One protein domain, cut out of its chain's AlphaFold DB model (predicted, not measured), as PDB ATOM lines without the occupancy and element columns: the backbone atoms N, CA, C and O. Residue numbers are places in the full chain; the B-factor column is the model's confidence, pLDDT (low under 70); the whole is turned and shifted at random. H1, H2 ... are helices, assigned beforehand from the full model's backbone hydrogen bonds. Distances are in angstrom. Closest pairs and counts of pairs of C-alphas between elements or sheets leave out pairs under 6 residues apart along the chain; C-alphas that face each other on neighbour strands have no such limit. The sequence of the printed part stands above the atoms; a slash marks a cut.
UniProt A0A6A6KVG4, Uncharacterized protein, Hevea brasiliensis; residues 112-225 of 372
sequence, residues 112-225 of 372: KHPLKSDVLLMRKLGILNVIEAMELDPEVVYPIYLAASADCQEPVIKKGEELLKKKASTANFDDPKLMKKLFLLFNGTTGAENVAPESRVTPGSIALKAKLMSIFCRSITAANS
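This is residues 112 to 225 of the 372 residues of an uncharacterized protein of Hevea brasiliensis (UniProt A0A6A6KVG4). H1, the longest helix, begins an up-and-down bundle with H2 in the middle, H1 and H3 on one side, H4 and H5 on the other. Short H6 packs on H4. The printed part has 114 residues, 70 of them in six named helices, with no named strand; its class is all helix, and it is compact, with a radius of gyration of the C-alphas of 15.0 A and spans of 40, 36 and 24 A.

Find C-alpha 117 at (24.164, -8.634, 21.616); H1 runs 24.5 A to residue 133. Then come H2, residues 138 to 148, H3, 154 to 167, H4, 176 to 187, H5, 206 to 216, and H6, 220 to 224, ending at (58.020, -22.815, 36.643).

H1 touches H3, closest at C-alphas 125 and 156, 6.2 A. H3 and H2 form a hairpin, closest at C-alphas 160 and 145, 4.8 A. H2 touches H4 at residues 178 to 182 alone. Every O i to N i+4 pair is within hydrogen-bond range but in H2 and H5, 5 of 7 each.

Residues 188 to 205 are a long link; pLDDT is under 70 at 113 to 114 and 191 to 194.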
ATOM      1  N   LYS A 112      32.071   4.689  20.477       71.69
ATOM      2  CA  LYS A 112      31.091   5.689  20.950       71.69
ATOM      3  C   LYS A 112      29.687   5.131  21.222       71.69
ATOM      4  O   LYS A 112      28.894   5.807  21.862       71.69
ATOM      5  N   HIS A 113      29.360   3.946  20.700       69.31
ATOM      6  CA  HIS A 113      28.014   3.375  20.781       69.31
ATOM      7  C   HIS A 113      28.059   1.990  21.433       69.31
ATOM      8  O   HIS A 113      28.861   1.160  21.006       69.31
ATOM      9  N   PRO A 114      27.179   1.694  22.404       69.81
ATOM     10  CA  PRO A 114      27.143   0.385  23.039       69.81
ATOM     11  C   PRO A 114      26.820  -0.712  22.016       69.81
ATOM     12  O   PRO A 114      25.885  -0.601  21.215       69.81
ATOM     13  N   LEU A 115      27.606  -1.789  22.038       76.06
ATOM     14  CA  LEU A 115      27.444  -2.911  21.117       76.06
ATOM     15  C   LEU A 115      26.279  -3.802  21.567       76.06
ATOM     16  O   LEU A 115      26.311  -4.393  22.644       76.06
ATOM     17  N   LYS A 116      25.251  -3.921  20.720       81.38
ATOM     18  CA  LYS A 116      24.119  -4.833  20.951       81.38
ATOM     19  C   LYS A 116      24.557  -6.299  20.839       81.38
ATOM     20  O   LYS A 116      25.456  -6.618  20.061       81.38
ATOM     21  N   SER A 117      23.866  -7.188  21.557       80.12
ATOM     22  CA  SER A 117      24.164  -8.634  21.616       80.12
ATOM     23  C   SER A 117      24.273  -9.296  20.235       80.12
ATOM     24  O   SER A 117      25.232 -10.025  19.972       80.12
ATOM     25  N   ASP A 118      23.352  -8.982  19.320       80.75
ATOM     26  CA  ASP A 118      23.324  -9.585  17.979       80.75
ATOM     27  C   ASP A 118      24.502  -9.118  17.113       80.75
ATOM     28  O   ASP A 118      25.115  -9.893  16.380       80.75
ATOM     29  N   VAL A 119      24.879  -7.844  17.248       85.50
ATOM     30  CA  VAL A 119      26.033  -7.273  16.542       85.50
ATOM     31  C   VAL A 119      27.333  -7.878  17.077       85.50
ATOM     32  O   VAL A 119      28.239  -8.168  16.298       85.50
ATOM     33  N   LEU A 120      27.424  -8.102  18.392       86.00
ATOM     34  CA  LEU A 120      28.562  -8.783  19.011       86.00
ATOM     35  C   LEU A 120      28.700 -10.218  18.510       86.00
ATOM     36  O   LEU A 120      29.807 -10.613  18.156       86.00
ATOM     37  N   LEU A 121      27.594 -10.962  18.427       89.00
ATOM     38  CA  LEU A 121      27.588 -12.331  17.912       89.00
ATOM     39  C   LEU A 121      28.181 -12.394  16.503       89.00
ATOM     40  O   LEU A 121      29.147 -13.117  16.259       89.00
ATOM     41  N   MET A 122      27.639 -11.582  15.593       90.50
ATOM     42  CA  MET A 122      28.074 -11.563  14.197       90.50
ATOM     43  C   MET A 122      29.536 -11.133  14.057       90.50
ATOM     44  O   MET A 122      30.278 -11.719  13.271       90.50
ATOM     45  N   ARG A 123      29.985 -10.153  14.853       90.94
ATOM     46  CA  ARG A 123      31.388  -9.713  14.850       90.94
ATOM     47  C   ARG A 123      32.336 -10.791  15.369       90.94
ATOM     48  O   ARG A 123      33.360 -11.020  14.738       90.94
ATOM     49  N   LYS A 124      32.010 -11.461  16.478       92.81
ATOM     50  CA  LYS A 124      32.839 -12.541  17.041       92.81
ATOM     51  C   LYS A 124      33.007 -13.682  16.041       92.81
ATOM     52  O   LYS A 124      34.132 -14.108  15.794       92.81
ATOM     53  N   LEU A 125      31.913 -14.126  15.419       93.19
ATOM     54  CA  LEU A 125      31.957 -15.162  14.384       93.19
ATOM     55  C   LEU A 125      32.752 -14.706  13.154       93.19
ATOM     56  O   LEU A 125      33.583 -15.459  12.654       93.19
ATOM     57  N   GLY A 126      32.559 -13.461  12.709       93.38
ATOM     58  CA  GLY A 126      33.335 -12.880  11.614       93.38
ATOM     59  C   GLY A 126      34.839 -12.864  11.900       93.38
ATOM     60  O   GLY A 126      35.622 -13.280  11.052       93.38
ATOM     61  N   ILE A 127      35.244 -12.465  13.110       94.31
ATOM     62  CA  ILE A 127      36.650 -12.477  13.539       94.31
ATOM     63  C   ILE A 127      37.210 -13.903  13.520       94.31
ATOM     64  O   ILE A 127      38.296 -14.111  12.986       94.31
ATOM     65  N   LEU A 128      36.478 -14.886  14.053       94.75
ATOM     66  CA  LEU A 128      36.923 -16.283  14.043       94.75
ATOM     67  C   LEU A 128      37.118 -16.817  12.621       94.75
ATOM     68  O   LEU A 128      38.122 -17.470  12.365       94.75
ATOM     69  N   ASN A 129      36.212 -16.490  11.697       94.44
ATOM     70  CA  ASN A 129      36.328 -16.904  10.297       94.44
ATOM     71  C   ASN A 129      37.519 -16.237   9.591       94.44
ATOM     72  O   ASN A 129      38.206 -16.880   8.802       94.44
ATOM     73  N   VAL A 130      37.793 -14.960   9.879       95.56
ATOM     74  CA  VAL A 130      38.962 -14.259   9.324       95.56
ATOM     75  C   VAL A 130      40.259 -14.873   9.847       95.56
ATOM     76  O   VAL A 130      41.159 -15.142   9.061       95.56
ATOM     77  N   ILE A 131      40.353 -15.131  11.154       94.12
ATOM     78  CA  ILE A 131      41.551 -15.737  11.756       94.12
ATOM     79  C   ILE A 131      41.754 -17.166  11.243       94.12
ATOM     80  O   ILE A 131      42.886 -17.550  10.957       94.12
ATOM     81  N   GLU A 132      40.673 -17.931  11.076       93.00
ATOM     82  CA  GLU A 132      40.718 -19.257  10.456       93.00
ATOM     83  C   GLU A 132      41.308 -19.195   9.040       93.00
ATOM     84  O   GLU A 132      42.177 -20.000   8.712       93.00
ATOM     85  N   ALA A 133      40.889 -18.217   8.230       93.00
ATOM     86  CA  ALA A 133      41.376 -18.031   6.864       93.00
ATOM     87  C   ALA A 133      42.826 -17.516   6.782       93.00
ATOM     88  O   ALA A 133      43.476 -17.701   5.759       93.00
ATOM     89  N   MET A 134      43.335 -16.867   7.834       91.81
ATOM     90  CA  MET A 134      44.711 -16.356   7.880       91.81
ATOM     91  C   MET A 134      45.766 -17.442   8.124       91.81
ATOM     92  O   MET A 134      46.947 -17.153   7.963       91.81
ATOM     93  N   GLU A 135      45.364 -18.650   8.538       89.25
ATOM     94  CA  GLU A 135      46.255 -19.800   8.781       89.25
ATOM     95  C   GLU A 135      47.505 -19.473   9.619       89.25
ATOM     96  O   GLU A 135      48.616 -19.906   9.327       89.25
ATOM     97  N   LEU A 136      47.314 -18.688  10.679       92.06
ATOM     98  CA  LEU A 136      48.384 -18.287  11.591       92.06
ATOM     99  C   LEU A 136      48.875 -19.455  12.462       92.06
ATOM    100  O   LEU A 136      48.145 -20.422  12.700       92.06
ATOM    101  N   ASP A 137      50.080 -19.297  13.016       91.75
ATOM    102  CA  ASP A 137      50.704 -20.290  13.895       91.75
ATOM    103  C   ASP A 137      49.809 -20.677  15.091       91.75
ATOM    104  O   ASP A 137      49.184 -19.794  15.707       91.75
ATOM    105  N   PRO A 138      49.790 -21.968  15.488       91.44
ATOM    106  CA  PRO A 138      48.987 -22.472  16.600       91.44
ATOM    107  C   PRO A 138      49.146 -21.656  17.888       91.44
ATOM    108  O   PRO A 138      48.151 -21.306  18.517       91.44
ATOM    109  N   GLU A 139      50.369 -21.273  18.257       92.06
ATOM    110  CA  GLU A 139      50.687 -20.509  19.472       92.06
ATOM    111  C   GLU A 139      50.103 -19.088  19.458       92.06
ATOM    112  O   GLU A 139      49.850 -18.490  20.510       92.06
ATOM    113  N   VAL A 140      49.879 -18.514  18.275       91.50
ATOM    114  CA  VAL A 140      49.301 -17.174  18.126       91.50
ATOM    115  C   VAL A 140      47.785 -17.228  18.258       91.50
ATOM    116  O   VAL A 140      47.200 -16.387  18.945       91.50
ATOM    117  N   VAL A 141      47.153 -18.224  17.635       93.62
ATOM    118  CA  VAL A 141      45.688 -18.354  17.597       93.62
ATOM    119  C   VAL A 141      45.108 -19.037  18.830       93.62
ATOM    120  O   VAL A 141      43.949 -18.792  19.169       93.62
ATOM    121  N   TYR A 142      45.902 -19.841  19.545       94.06
ATOM    122  CA  TYR A 142      45.434 -20.623  20.690       94.06
ATOM    123  C   TYR A 142      44.708 -19.782  21.755       94.06
ATOM    124  O   TYR A 142      43.579 -20.133  22.108       94.06
ATOM    125  N   PRO A 143      45.257 -18.646  22.246       93.88
ATOM    126  CA  PRO A 143      44.569 -17.831  23.249       93.88
ATOM    127  C   PRO A 143      43.232 -17.268  22.749       93.88
ATOM    128  O   PRO A 143      42.304 -17.090  23.536       93.88
ATOM    129  N   ILE A 144      43.123 -17.007  21.442       94.19
ATOM    130  CA  ILE A 144      41.929 -16.430  20.818       94.19
ATOM    131  C   ILE A 144      40.814 -17.474  20.758       94.19
ATOM    132  O   ILE A 144      39.700 -17.223  21.218       94.19
ATOM    133  N   TYR A 145      41.114 -18.666  20.240       94.69
ATOM    134  CA  TYR A 145      40.132 -19.748  20.169       94.69
ATOM    135  C   TYR A 145      39.734 -20.245  21.563       94.69
ATOM    136  O   TYR A 145      38.569 -20.572  21.794       94.69
ATOM    137  N   LEU A 146      40.665 -20.222  22.522       94.06
ATOM    138  CA  LEU A 146      40.370 -20.524  23.919       94.06
ATOM    139  C   LEU A 146      39.372 -19.530  24.519       94.06
ATOM    140  O   LEU A 146      38.383 -19.964  25.111       94.06
ATOM    141  N   ALA A 147      39.587 -18.227  24.316       93.56
ATOM    142  CA  ALA A 147      38.652 -17.190  24.747       93.56
ATOM    143  C   ALA A 147      37.263 -17.369  24.110       93.56
ATOM    144  O   ALA A 147      36.258 -17.314  24.816       93.56
ATOM    145  N   ALA A 148      37.199 -17.676  22.810       93.50
ATOM    146  CA  ALA A 148      35.939 -17.950  22.115       93.50
ATOM    147  C   ALA A 148      35.206 -19.188  22.662       93.50
ATOM    148  O   ALA A 148      33.985 -19.182  22.795       93.50
ATOM    149  N   SER A 149      35.940 -20.233  23.048       93.00
ATOM    150  CA  SER A 149      35.355 -21.441  23.649       93.00
ATOM    151  C   SER A 149      34.764 -21.220  25.051       93.00
ATOM    152  O   SER A 149      34.114 -22.117  25.587       93.00
ATOM    153  N   ALA A 150      35.018 -20.060  25.662       91.56
ATOM    154  CA  ALA A 150      34.512 -19.658  26.972       91.56
ATOM    155  C   ALA A 150      33.509 -18.489  26.890       91.56
ATOM    156  O   ALA A 150      33.257 -17.826  27.899       91.56
ATOM    157  N   ASP A 151      32.974 -18.213  25.695       90.81
ATOM    158  CA  ASP A 151      31.996 -17.150  25.458       90.81
ATOM    159  C   ASP A 151      30.630 -17.456  26.108       90.81
ATOM    160  O   ASP A 151      30.371 -18.569  26.560       90.81
ATOM    161  N   CYS A 152      29.734 -16.469  26.158       84.44
ATOM    162  CA  CYS A 152      28.354 -16.660  26.612       84.44
ATOM    163  C   CYS A 152      27.409 -17.110  25.487       84.44
ATOM    164  O   CYS A 152      26.311 -17.585  25.765       84.44
ATOM    165  N   GLN A 153      27.810 -16.955  24.222       87.06
ATOM    166  CA  GLN A 153      27.002 -17.301  23.058       87.06
ATOM    167  C   GLN A 153      27.393 -18.676  22.502       87.06
ATOM    168  O   GLN A 153      28.508 -18.878  22.019       87.06
ATOM    169  N   GLU A 154      26.442 -19.612  22.501       89.50
ATOM    170  CA  GLU A 154      26.646 -20.997  22.053       89.50
ATOM    171  C   GLU A 154      27.266 -21.132  20.643       89.50
ATOM    172  O   GLU A 154      28.173 -21.954  20.484       89.50
ATOM    173  N   PRO A 155      26.883 -20.336  19.618       92.88
ATOM    174  CA  PRO A 155      27.508 -20.438  18.296       92.88
ATOM    175  C   PRO A 155      29.009 -20.117  18.309       92.88
ATOM    176  O   PRO A 155      29.786 -20.750  17.596       92.88
ATOM    177  N   VAL A 156      29.425 -19.158  19.145       93.44
ATOM    178  CA  VAL A 156      30.833 -18.763  19.300       93.44
ATOM    179  C   VAL A 156      31.606 -19.858  20.027       93.44
ATOM    180  O   VAL A 156      32.699 -20.215  19.590       93.44
ATOM    181  N   ILE A 157      31.010 -20.448  21.071       93.00
ATOM    182  CA  ILE A 157      31.598 -21.578  21.801       93.00
ATOM    183  C   ILE A 157      31.861 -22.748  20.850       93.00
ATOM    184  O   ILE A 157      32.989 -23.233  20.780       93.00
ATOM    185  N   LYS A 158      30.848 -23.168  20.077       94.94
ATOM    186  CA  LYS A 158      30.962 -24.295  19.137       94.94
ATOM    187  C   LYS A 158      32.079 -24.073  18.120       94.94
ATOM    188  O   LYS A 158      32.927 -24.948  17.949       94.94
ATOM    189  N   LYS A 159      32.121 -22.890  17.497       94.31
ATOM    190  CA  LYS A 159      33.164 -22.548  16.520       94.31
ATOM    191  C   LYS A 159      34.549 -22.473  17.173       94.31
ATOM    192  O   LYS A 159      35.513 -22.979  16.610       94.31
ATOM    193  N   GLY A 160      34.659 -21.902  18.374       94.00
ATOM    194  CA  GLY A 160      35.915 -21.843  19.127       94.00
ATOM    195  C   GLY A 160      36.466 -23.228  19.478       94.00
ATOM    196  O   GLY A 160      37.650 -23.492  19.277       94.00
ATOM    197  N   GLU A 161      35.616 -24.147  19.945       94.44
ATOM    198  CA  GLU A 161      36.019 -25.527  20.256       94.44
ATOM    199  C   GLU A 161      36.411 -26.331  19.014       94.44
ATOM    200  O   GLU A 161      37.355 -27.124  19.061       94.44
ATOM    201  N   GLU A 162      35.713 -26.119  17.899       94.69
ATOM    202  CA  GLU A 162      36.066 -26.708  16.611       94.69
ATOM    203  C   GLU A 162      37.463 -26.254  16.159       94.69
ATOM    204  O   GLU A 162      38.311 -27.089  15.833       94.69
ATOM    205  N   LEU A 163      37.729 -24.945  16.199       93.25
ATOM    206  CA  LEU A 163      39.010 -24.366  15.786       93.25
ATOM    207  C   LEU A 163      40.164 -24.777  16.707       93.25
ATOM    208  O   LEU A 163      41.248 -25.094  16.214       93.25
ATOM    209  N   LEU A 164      39.929 -24.869  18.021       92.25
ATOM    210  CA  LEU A 164      40.918 -25.399  18.966       92.25
ATOM    211  C   LEU A 164      41.353 -26.821  18.598       92.25
ATOM    212  O   LEU A 164      42.545 -27.115  18.590       92.25
ATOM    213  N   LYS A 165      40.396 -27.700  18.275       91.06
ATOM    214  CA  LYS A 165      40.682 -29.103  17.936       91.06
ATOM    215  C   LYS A 165      41.356 -29.246  16.572       91.06
ATOM    216  O   LYS A 165      42.250 -30.075  16.425       91.06
ATOM    217  N   LYS A 166      40.928 -28.459  15.579       89.69
ATOM    218  CA  LYS A 166      41.403 -28.581  14.193       89.69
ATOM    219  C   LYS A 166      42.730 -27.872  13.934       89.69
ATOM    220  O   LYS A 166      43.581 -28.434  13.258       89.69
ATOM    221  N   LYS A 167      42.884 -26.638  14.420       85.69
ATOM    222  CA  LYS A 167      43.973 -25.728  14.018       85.69
ATOM    223  C   LYS A 167      44.962 -25.420  15.143       85.69
ATOM    224  O   LYS A 167      46.079 -25.013  14.853       85.69
ATOM    225  N   ALA A 168      44.581 -25.618  16.406       83.81
ATOM    226  CA  ALA A 168      45.426 -25.276  17.555       83.81
ATOM    227  C   ALA A 168      45.812 -26.489  18.426       83.81
ATOM    228  O   ALA A 168      46.346 -26.326  19.522       83.81
ATOM    229  N   SER A 169      45.558 -27.713  17.955       82.94
ATOM    230  CA  SER A 169      45.852 -28.953  18.688       82.94
ATOM    231  C   SER A 169      47.347 -29.242  18.826       82.94
ATOM    232  O   SER A 169      47.748 -29.921  19.769       82.94
ATOM    233  N   THR A 170      48.164 -28.702  17.924       85.19
ATOM    234  CA  THR A 170      49.626 -28.843  17.901       85.19
ATOM    235  C   THR A 170      50.361 -27.754  18.684       85.19
ATOM    236  O   THR A 170      51.588 -27.752  18.684       85.19
ATOM    237  N   ALA A 171      49.642 -26.842  19.350       87.19
ATOM    238  CA  ALA A 171      50.255 -25.733  20.075       87.19
ATOM    239  C   ALA A 171      51.186 -26.220  21.197       87.19
ATOM    240  O   ALA A 171      50.811 -27.053  22.029       87.19
ATOM    241  N   ASN A 172      52.391 -25.655  21.248       90.31
ATOM    242  CA  ASN A 172      53.374 -25.974  22.270       90.31
ATOM    243  C   ASN A 172      53.104 -25.210  23.577       90.31
ATOM    244  O   ASN A 172      53.453 -24.039  23.724       90.31
ATOM    245  N   PHE A 173      52.545 -25.895  24.578       88.94
ATOM    246  CA  PHE A 173      52.284 -25.313  25.902       88.94
ATOM    247  C   PHE A 173      53.535 -25.072  26.755       88.94
ATOM    248  O   PHE A 173      53.417 -24.532  27.856       88.94
ATOM    249  N   ASP A 174      54.716 -25.449  26.276       89.44
ATOM    250  CA  ASP A 174      55.993 -25.111  26.897       89.44
ATOM    251  C   ASP A 174      56.694 -23.917  26.228       89.44
ATOM    252  O   ASP A 174      57.784 -23.539  26.650       89.44
ATOM    253  N   ASP A 175      56.065 -23.253  25.246       92.44
ATOM    254  CA  ASP A 175      56.529 -21.939  24.785       92.44
ATOM    255  C   ASP A 175      56.297 -20.870  25.878       92.44
ATOM    256  O   ASP A 175      55.145 -20.578  26.236       92.44
ATOM    257  N   PRO A 176      57.359 -20.207  26.387       91.75
ATOM    258  CA  PRO A 176      57.223 -19.157  27.391       91.75
ATOM    259  C   PRO A 176      56.375 -17.968  26.923       91.75
ATOM    260  O   PRO A 176      55.718 -17.324  27.748       91.75
ATOM    261  N   LYS A 177      56.362 -17.651  25.618       93.25
ATOM    262  CA  LYS A 177      55.580 -16.521  25.089       93.25
ATOM    263  C   LYS A 177      54.087 -16.823  25.133       93.25
ATOM    264  O   LYS A 177      53.321 -15.982  25.613       93.25
ATOM    265  N   LEU A 178      53.675 -18.006  24.671       93.69
ATOM    266  CA  LEU A 178      52.301 -18.482  24.820       93.69
ATOM    267  C   LEU A 178      51.906 -18.539  26.298       93.69
ATOM    268  O   LEU A 178      50.893 -17.957  26.683       93.69
ATOM    269  N   MET A 179      52.734 -19.158  27.143       94.56
ATOM    270  CA  MET A 179      52.417 -19.328  28.561       94.56
ATOM    271  C   MET A 179      52.225 -17.988  29.284       94.56
ATOM    272  O   MET A 179      51.264 -17.819  30.035       94.56
ATOM    273  N   LYS A 180      53.060 -16.982  28.987       92.56
ATOM    274  CA  LYS A 180      52.888 -15.620  29.512       92.56
ATOM    275  C   LYS A 180      51.530 -15.018  29.132       92.56
ATOM    276  O   LYS A 180      50.886 -14.399  29.978       92.56
ATOM    277  N   LYS A 181      51.067 -15.210  27.890       93.00
ATOM    278  CA  LYS A 181      49.737 -14.747  27.449       93.00
ATOM    279  C   LYS A 181      48.612 -15.479  28.188       93.00
ATOM    280  O   LYS A 181      47.652 -14.839  28.603       93.00
ATOM    281  N   LEU A 182      48.737 -16.792  28.384       94.38
ATOM    282  CA  LEU A 182      47.736 -17.591  29.102       94.38
ATOM    283  C   LEU A 182      47.643 -17.200  30.585       94.38
ATOM    284  O   LEU A 182      46.539 -17.057  31.109       94.38
ATOM    285  N   PHE A 183      48.774 -16.941  31.247       93.81
ATOM    286  CA  PHE A 183      48.767 -16.412  32.613       93.81
ATOM    287  C   PHE A 183      48.191 -15.003  32.701       93.81
ATOM    288  O   PHE A 183      47.480 -14.723  33.660       93.81
ATOM    289  N   LEU A 184      48.434 -14.134  31.713       92.31
ATOM    290  CA  LEU A 184      47.805 -12.813  31.672       92.31
ATOM    291  C   LEU A 184      46.277 -12.924  31.568       92.31
ATOM    292  O   LEU A 184      45.570 -12.215  32.275       92.31
ATOM    293  N   LEU A 185      45.759 -13.849  30.750       92.00
ATOM    294  CA  LEU A 185      44.316 -14.116  30.669       92.00
ATOM    295  C   LEU A 185      43.747 -14.654  31.991       92.00
ATOM    296  O   LEU A 185      42.612 -14.339  32.350       92.00
ATOM    297  N   PHE A 186      44.522 -15.456  32.726       93.00
ATOM    298  CA  PHE A 186      44.087 -16.018  34.003       93.00
ATOM    299  C   PHE A 186      44.140 -14.993  35.146       93.00
ATOM    300  O   PHE A 186      43.129 -14.736  35.801       93.00
ATOM    301  N   ASN A 187      45.320 -14.424  35.400       90.25
ATOM    302  CA  ASN A 187      45.606 -13.570  36.553       90.25
ATOM    303  C   ASN A 187      45.209 -12.106  36.322       90.25
ATOM    304  O   ASN A 187      44.981 -11.390  37.294       90.25
ATOM    305  N   GLY A 188      45.124 -11.654  35.067       88.25
ATOM    306  CA  GLY A 188      45.048 -10.232  34.736       88.25
ATOM    307  C   GLY A 188      46.366  -9.499  35.007       88.25
ATOM    308  O   GLY A 188      47.413 -10.109  35.250       88.25
ATOM    309  N   THR A 189      46.322  -8.168  34.972       82.75
ATOM    310  CA  THR A 189      47.455  -7.323  35.362       82.75
ATOM    311  C   THR A 189      47.563  -7.297  36.879       82.75
ATOM    312  O   THR A 189      46.653  -6.852  37.581       82.75
ATOM    313  N   THR A 190      48.693  -7.763  37.398       71.50
ATOM    314  CA  THR A 190      48.928  -7.801  38.843       71.50
ATOM    315  C   THR A 190      49.395  -6.434  39.334       71.50
ATOM    316  O   THR A 190      50.110  -5.725  38.629       71.50
ATOM    317  N   GLY A 191      49.012  -6.048  40.557       60.16
ATOM    318  CA  GLY A 191      49.318  -4.721  41.114       60.16
ATOM    319  C   GLY A 191      50.811  -4.401  41.294       60.16
ATOM    320  O   GLY A 191      51.135  -3.273  41.646       60.16
ATOM    321  N   ALA A 192      51.701  -5.369  41.057       57.16
ATOM    322  CA  ALA A 192      53.150  -5.181  41.071       57.16
ATOM    323  C   ALA A 192      53.682  -4.494  39.800       57.16
ATOM    324  O   ALA A 192      54.797  -3.979  39.802       57.16
ATOM    325  N   GLU A 193      52.909  -4.480  38.711       62.84
ATOM    326  CA  GLU A 193      53.287  -3.770  37.494       62.84
ATOM    327  C   GLU A 193      52.849  -2.300  37.617       62.84
ATOM    328  O   GLU A 193      51.683  -2.019  37.907       62.84
ATOM    329  N   ASN A 194      53.776  -1.354  37.390       64.50
ATOM    330  CA  ASN A 194      53.539   0.104  37.368       64.50
ATOM    331  C   ASN A 194      52.694   0.529  36.150       64.50
ATOM    332  O   ASN A 194      53.068   1.393  35.361       64.50
ATOM    333  N   VAL A 195      51.559  -0.131  35.959       75.06
ATOM    334  CA  VAL A 195      50.622   0.091  34.868       75.06
ATOM    335  C   VAL A 195      49.517   1.000  35.383       75.06
ATOM    336  O   VAL A 195      48.948   0.765  36.460       75.06
ATOM    337  N   ALA A 196      49.221   2.035  34.595       77.44
ATOM    338  CA  ALA A 196      48.139   2.970  34.861       77.44
ATOM    339  C   ALA A 196      46.824   2.208  35.118       77.44
ATOM    340  O   ALA A 196      46.564   1.221  34.421       77.44
ATOM    341  N   PRO A 197      45.984   2.642  36.076       73.38
ATOM    342  CA  PRO A 197      44.754   1.937  36.440       73.38
ATOM    343  C   PRO A 197      43.859   1.587  35.243       73.38
ATOM    344  O   PRO A 197      43.308   0.493  35.190       73.38
ATOM    345  N   GLU A 198      43.794   2.467  34.241       78.94
ATOM    346  CA  GLU A 198      42.977   2.297  33.031       78.94
ATOM    347  C   GLU A 198      43.478   1.206  32.076       78.94
ATOM    348  O   GLU A 198      42.706   0.667  31.285       78.94
ATOM    349  N   SER A 199      44.767   0.862  32.153       81.75
ATOM    350  CA  SER A 199      45.407  -0.176  31.335       81.75
ATOM    351  C   SER A 199      45.520  -1.521  32.057       81.75
ATOM    352  O   SER A 199      46.028  -2.486  31.486       81.75
ATOM    353  N   ARG A 200      45.050  -1.619  33.309       83.31
ATOM    354  CA  ARG A 200      45.079  -2.873  34.066       83.31
ATOM    355  C   ARG A 200      44.015  -3.824  33.548       83.31
ATOM    356  O   ARG A 200      42.827  -3.512  33.557       83.31
ATOM    357  N   VAL A 201      44.458  -4.993  33.107       86.81
ATOM    358  CA  VAL A 201      43.587  -6.049  32.603       86.81
ATOM    359  C   VAL A 201      42.944  -6.765  33.782       86.81
ATOM    360  O   VAL A 201      43.638  -7.251  34.677       86.81
ATOM    361  N   THR A 202      41.618  -6.840  33.785       86.75
ATOM    362  CA  THR A 202      40.881  -7.633  34.768       86.75
ATOM    363  C   THR A 202      41.098  -9.133  34.519       86.75
ATOM    364  O   THR A 202      41.265  -9.546  33.370       86.75
ATOM    365  N   PRO A 203      41.095  -9.985  35.558       87.25
ATOM    366  CA  PRO A 203      41.193 -11.431  35.373       87.25
ATOM    367  C   PRO A 203      40.070 -11.978  34.476       87.25
ATOM    368  O   PRO A 203      38.943 -11.485  34.516       87.25
ATOM    369  N   GLY A 204      40.357 -13.035  33.712       86.69
ATOM    370  CA  GLY A 204      39.375 -13.674  32.835       86.69
ATOM    371  C   GLY A 204      38.171 -14.281  33.569       86.69
ATOM    372  O   GLY A 204      38.177 -14.476  34.791       86.69
ATOM    373  N   SER A 205      37.133 -14.616  32.798       88.00
ATOM    374  CA  SER A 205      35.905 -15.241  33.309       88.00
ATOM    375  C   SER A 205      36.178 -16.594  33.984       88.00
ATOM    376  O   SER A 205      37.156 -17.277  33.673       88.00
ATOM    377  N   ILE A 206      35.292 -17.027  34.890       86.00
ATOM    378  CA  ILE A 206      35.422 -18.327  35.579       86.00
ATOM    379  C   ILE A 206      35.450 -19.489  34.570       86.00
ATOM    380  O   ILE A 206      36.233 -20.423  34.738       86.00
ATOM    381  N   ALA A 207      34.651 -19.407  33.500       89.00
ATOM    382  CA  ALA A 207      34.630 -20.400  32.426       89.00
ATOM    383  C   ALA A 207      35.980 -20.488  31.695       89.00
ATOM    384  O   ALA A 207      36.501 -21.585  31.485       89.00
ATOM    385  N   LEU A 208      36.584 -19.338  31.369       91.81
ATOM    386  CA  LEU A 208      37.899 -19.283  30.733       91.81
ATOM    387  C   LEU A 208      38.988 -19.823  31.665       91.81
ATOM    388  O   LEU A 208      39.796 -20.657  31.259       91.81
ATOM    389  N   LYS A 209      38.970 -19.406  32.935       92.44
ATOM    390  CA  LYS A 209      39.891 -19.895  33.967       92.44
ATOM    391  C   LYS A 209      39.822 -21.413  34.116       92.44
ATOM    392  O   LYS A 209      40.862 -22.059  34.146       92.44
ATOM    393  N   ALA A 210      38.625 -21.999  34.143       91.19
ATOM    394  CA  ALA A 210      38.463 -23.447  34.272       91.19
ATOM    395  C   ALA A 210      39.092 -24.213  33.094       91.19
ATOM    396  O   ALA A 210      39.735 -25.240  33.308       91.19
ATOM    397  N   LYS A 211      38.963 -23.695  31.863       92.50
ATOM    398  CA  LYS A 211      39.615 -24.273  30.675       92.50
ATOM    399  C   LYS A 211      41.136 -24.074  30.687       92.50
ATOM    400  O   LYS A 211      41.860 -24.963  30.260       92.50
ATOM    401  N   LEU A 212      41.631 -22.950  31.208       94.56
ATOM    402  CA  LEU A 212      43.067 -22.698  31.382       94.56
ATOM    403  C   LEU A 212      43.719 -23.662  32.381       94.56
ATOM    404  O   LEU A 212      44.828 -24.129  32.133       94.56
ATOM    405  N   MET A 213      43.024 -24.016  33.467       94.00
ATOM    406  CA  MET A 213      43.571 -24.922  34.484       94.00
ATOM    407  C   MET A 213      43.972 -26.286  33.917       94.00
ATOM    408  O   MET A 213      45.054 -26.780  34.227       94.00
ATOM    409  N   SER A 214      43.153 -26.874  33.040       90.44
ATOM    410  CA  SER A 214      43.477 -28.172  32.430       90.44
ATOM    411  C   SER A 214      44.700 -28.107  31.509       90.44
ATOM    412  O   SER A 214      45.406 -29.103  31.347       90.44
ATOM    413  N   ILE A 215      44.983 -26.936  30.933       91.62
ATOM    414  CA  ILE A 215      46.172 -26.690  30.110       91.62
ATOM    415  C   ILE A 215      47.404 -26.526  31.004       91.62
ATOM    416  O   ILE A 215      48.451 -27.113  30.733       91.62
ATOM    417  N   PHE A 216      47.287 -25.775  32.102       94.94
ATOM    418  CA  PHE A 216      48.387 -25.586  33.046       94.94
ATOM    419  C   PHE A 216      48.839 -26.903  33.689       94.94
ATOM    420  O   PHE A 216      50.043 -27.120  33.826       94.94
ATOM    421  N   CYS A 217      47.912 -27.827  33.964       93.00
ATOM    422  CA  CYS A 217      48.208 -29.191  34.424       93.00
ATOM    423  C   CYS A 217      48.922 -30.079  33.386       93.00
ATOM    424  O   CYS A 217      49.114 -31.265  33.630       93.00
ATOM    425  N   ARG A 218      49.293 -29.550  32.216       90.44
ATOM    426  CA  ARG A 218      50.025 -30.279  31.169       90.44
ATOM    427  C   ARG A 218      51.322 -29.591  30.748       90.44
ATOM    428  O   ARG A 218      52.009 -30.104  29.873       90.44
ATOM    429  N   SER A 219      51.657 -28.450  31.351       94.38
ATOM    430  CA  SER A 219      52.819 -27.637  30.981       94.38
ATOM    431  C   SER A 219      53.841 -27.596  32.112       94.38
ATOM    432  O   SER A 219      53.517 -27.274  33.261       94.38
ATOM    433  N   ILE A 220      55.100 -27.894  31.791       93.25
ATOM    434  CA  ILE A 220      56.216 -27.760  32.736       93.25
ATOM    435  C   ILE A 220      56.572 -26.281  32.889       93.25
ATOM    436  O   ILE A 220      56.896 -25.817  33.986       93.25
ATOM    437  N   THR A 221      56.456 -25.514  31.809       94.12
ATOM    438  CA  THR A 221      56.688 -24.067  31.816       94.12
ATOM    439  C   THR A 221      55.695 -23.358  32.734       94.12
ATOM    440  O   THR A 221      56.093 -22.484  33.508       94.12
ATOM    441  N   ALA A 222      54.431 -23.796  32.761       94.25
ATOM    442  CA  ALA A 222      53.426 -23.290  33.697       94.25
ATOM    443  C   ALA A 222      53.808 -23.524  35.165       94.25
ATOM    444  O   ALA A 222      53.615 -22.642  36.003       94.25
ATOM    445  N   ALA A 223      54.399 -24.679  35.484       93.56
ATOM    446  CA  ALA A 223      54.842 -24.993  36.842       93.56
ATOM    447  C   ALA A 223      56.041 -24.148  37.309       93.56
ATOM    448  O   ALA A 223      56.272 -24.017  38.509       93.56
ATOM    449  N   ASN A 224      56.794 -23.569  36.371       93.25
ATOM    450  CA  ASN A 224      58.020 -22.815  36.643       93.25
ATOM    451  C   ASN A 224      57.890 -21.300  36.386       93.25
ATOM    452  O   ASN A 224      58.867 -20.568  36.532       93.25
ATOM    453  N   SER A 225      56.697 -20.810  36.039       92.06
ATOM    454  CA  SER A 225      56.430 -19.399  35.719       92.06
ATOM    455  C   SER A 225      56.156 -18.552  36.970       92.06
ATOM    456  O   SER A 225      55.050 -18.057  37.193       92.06
TER     457      SER A 225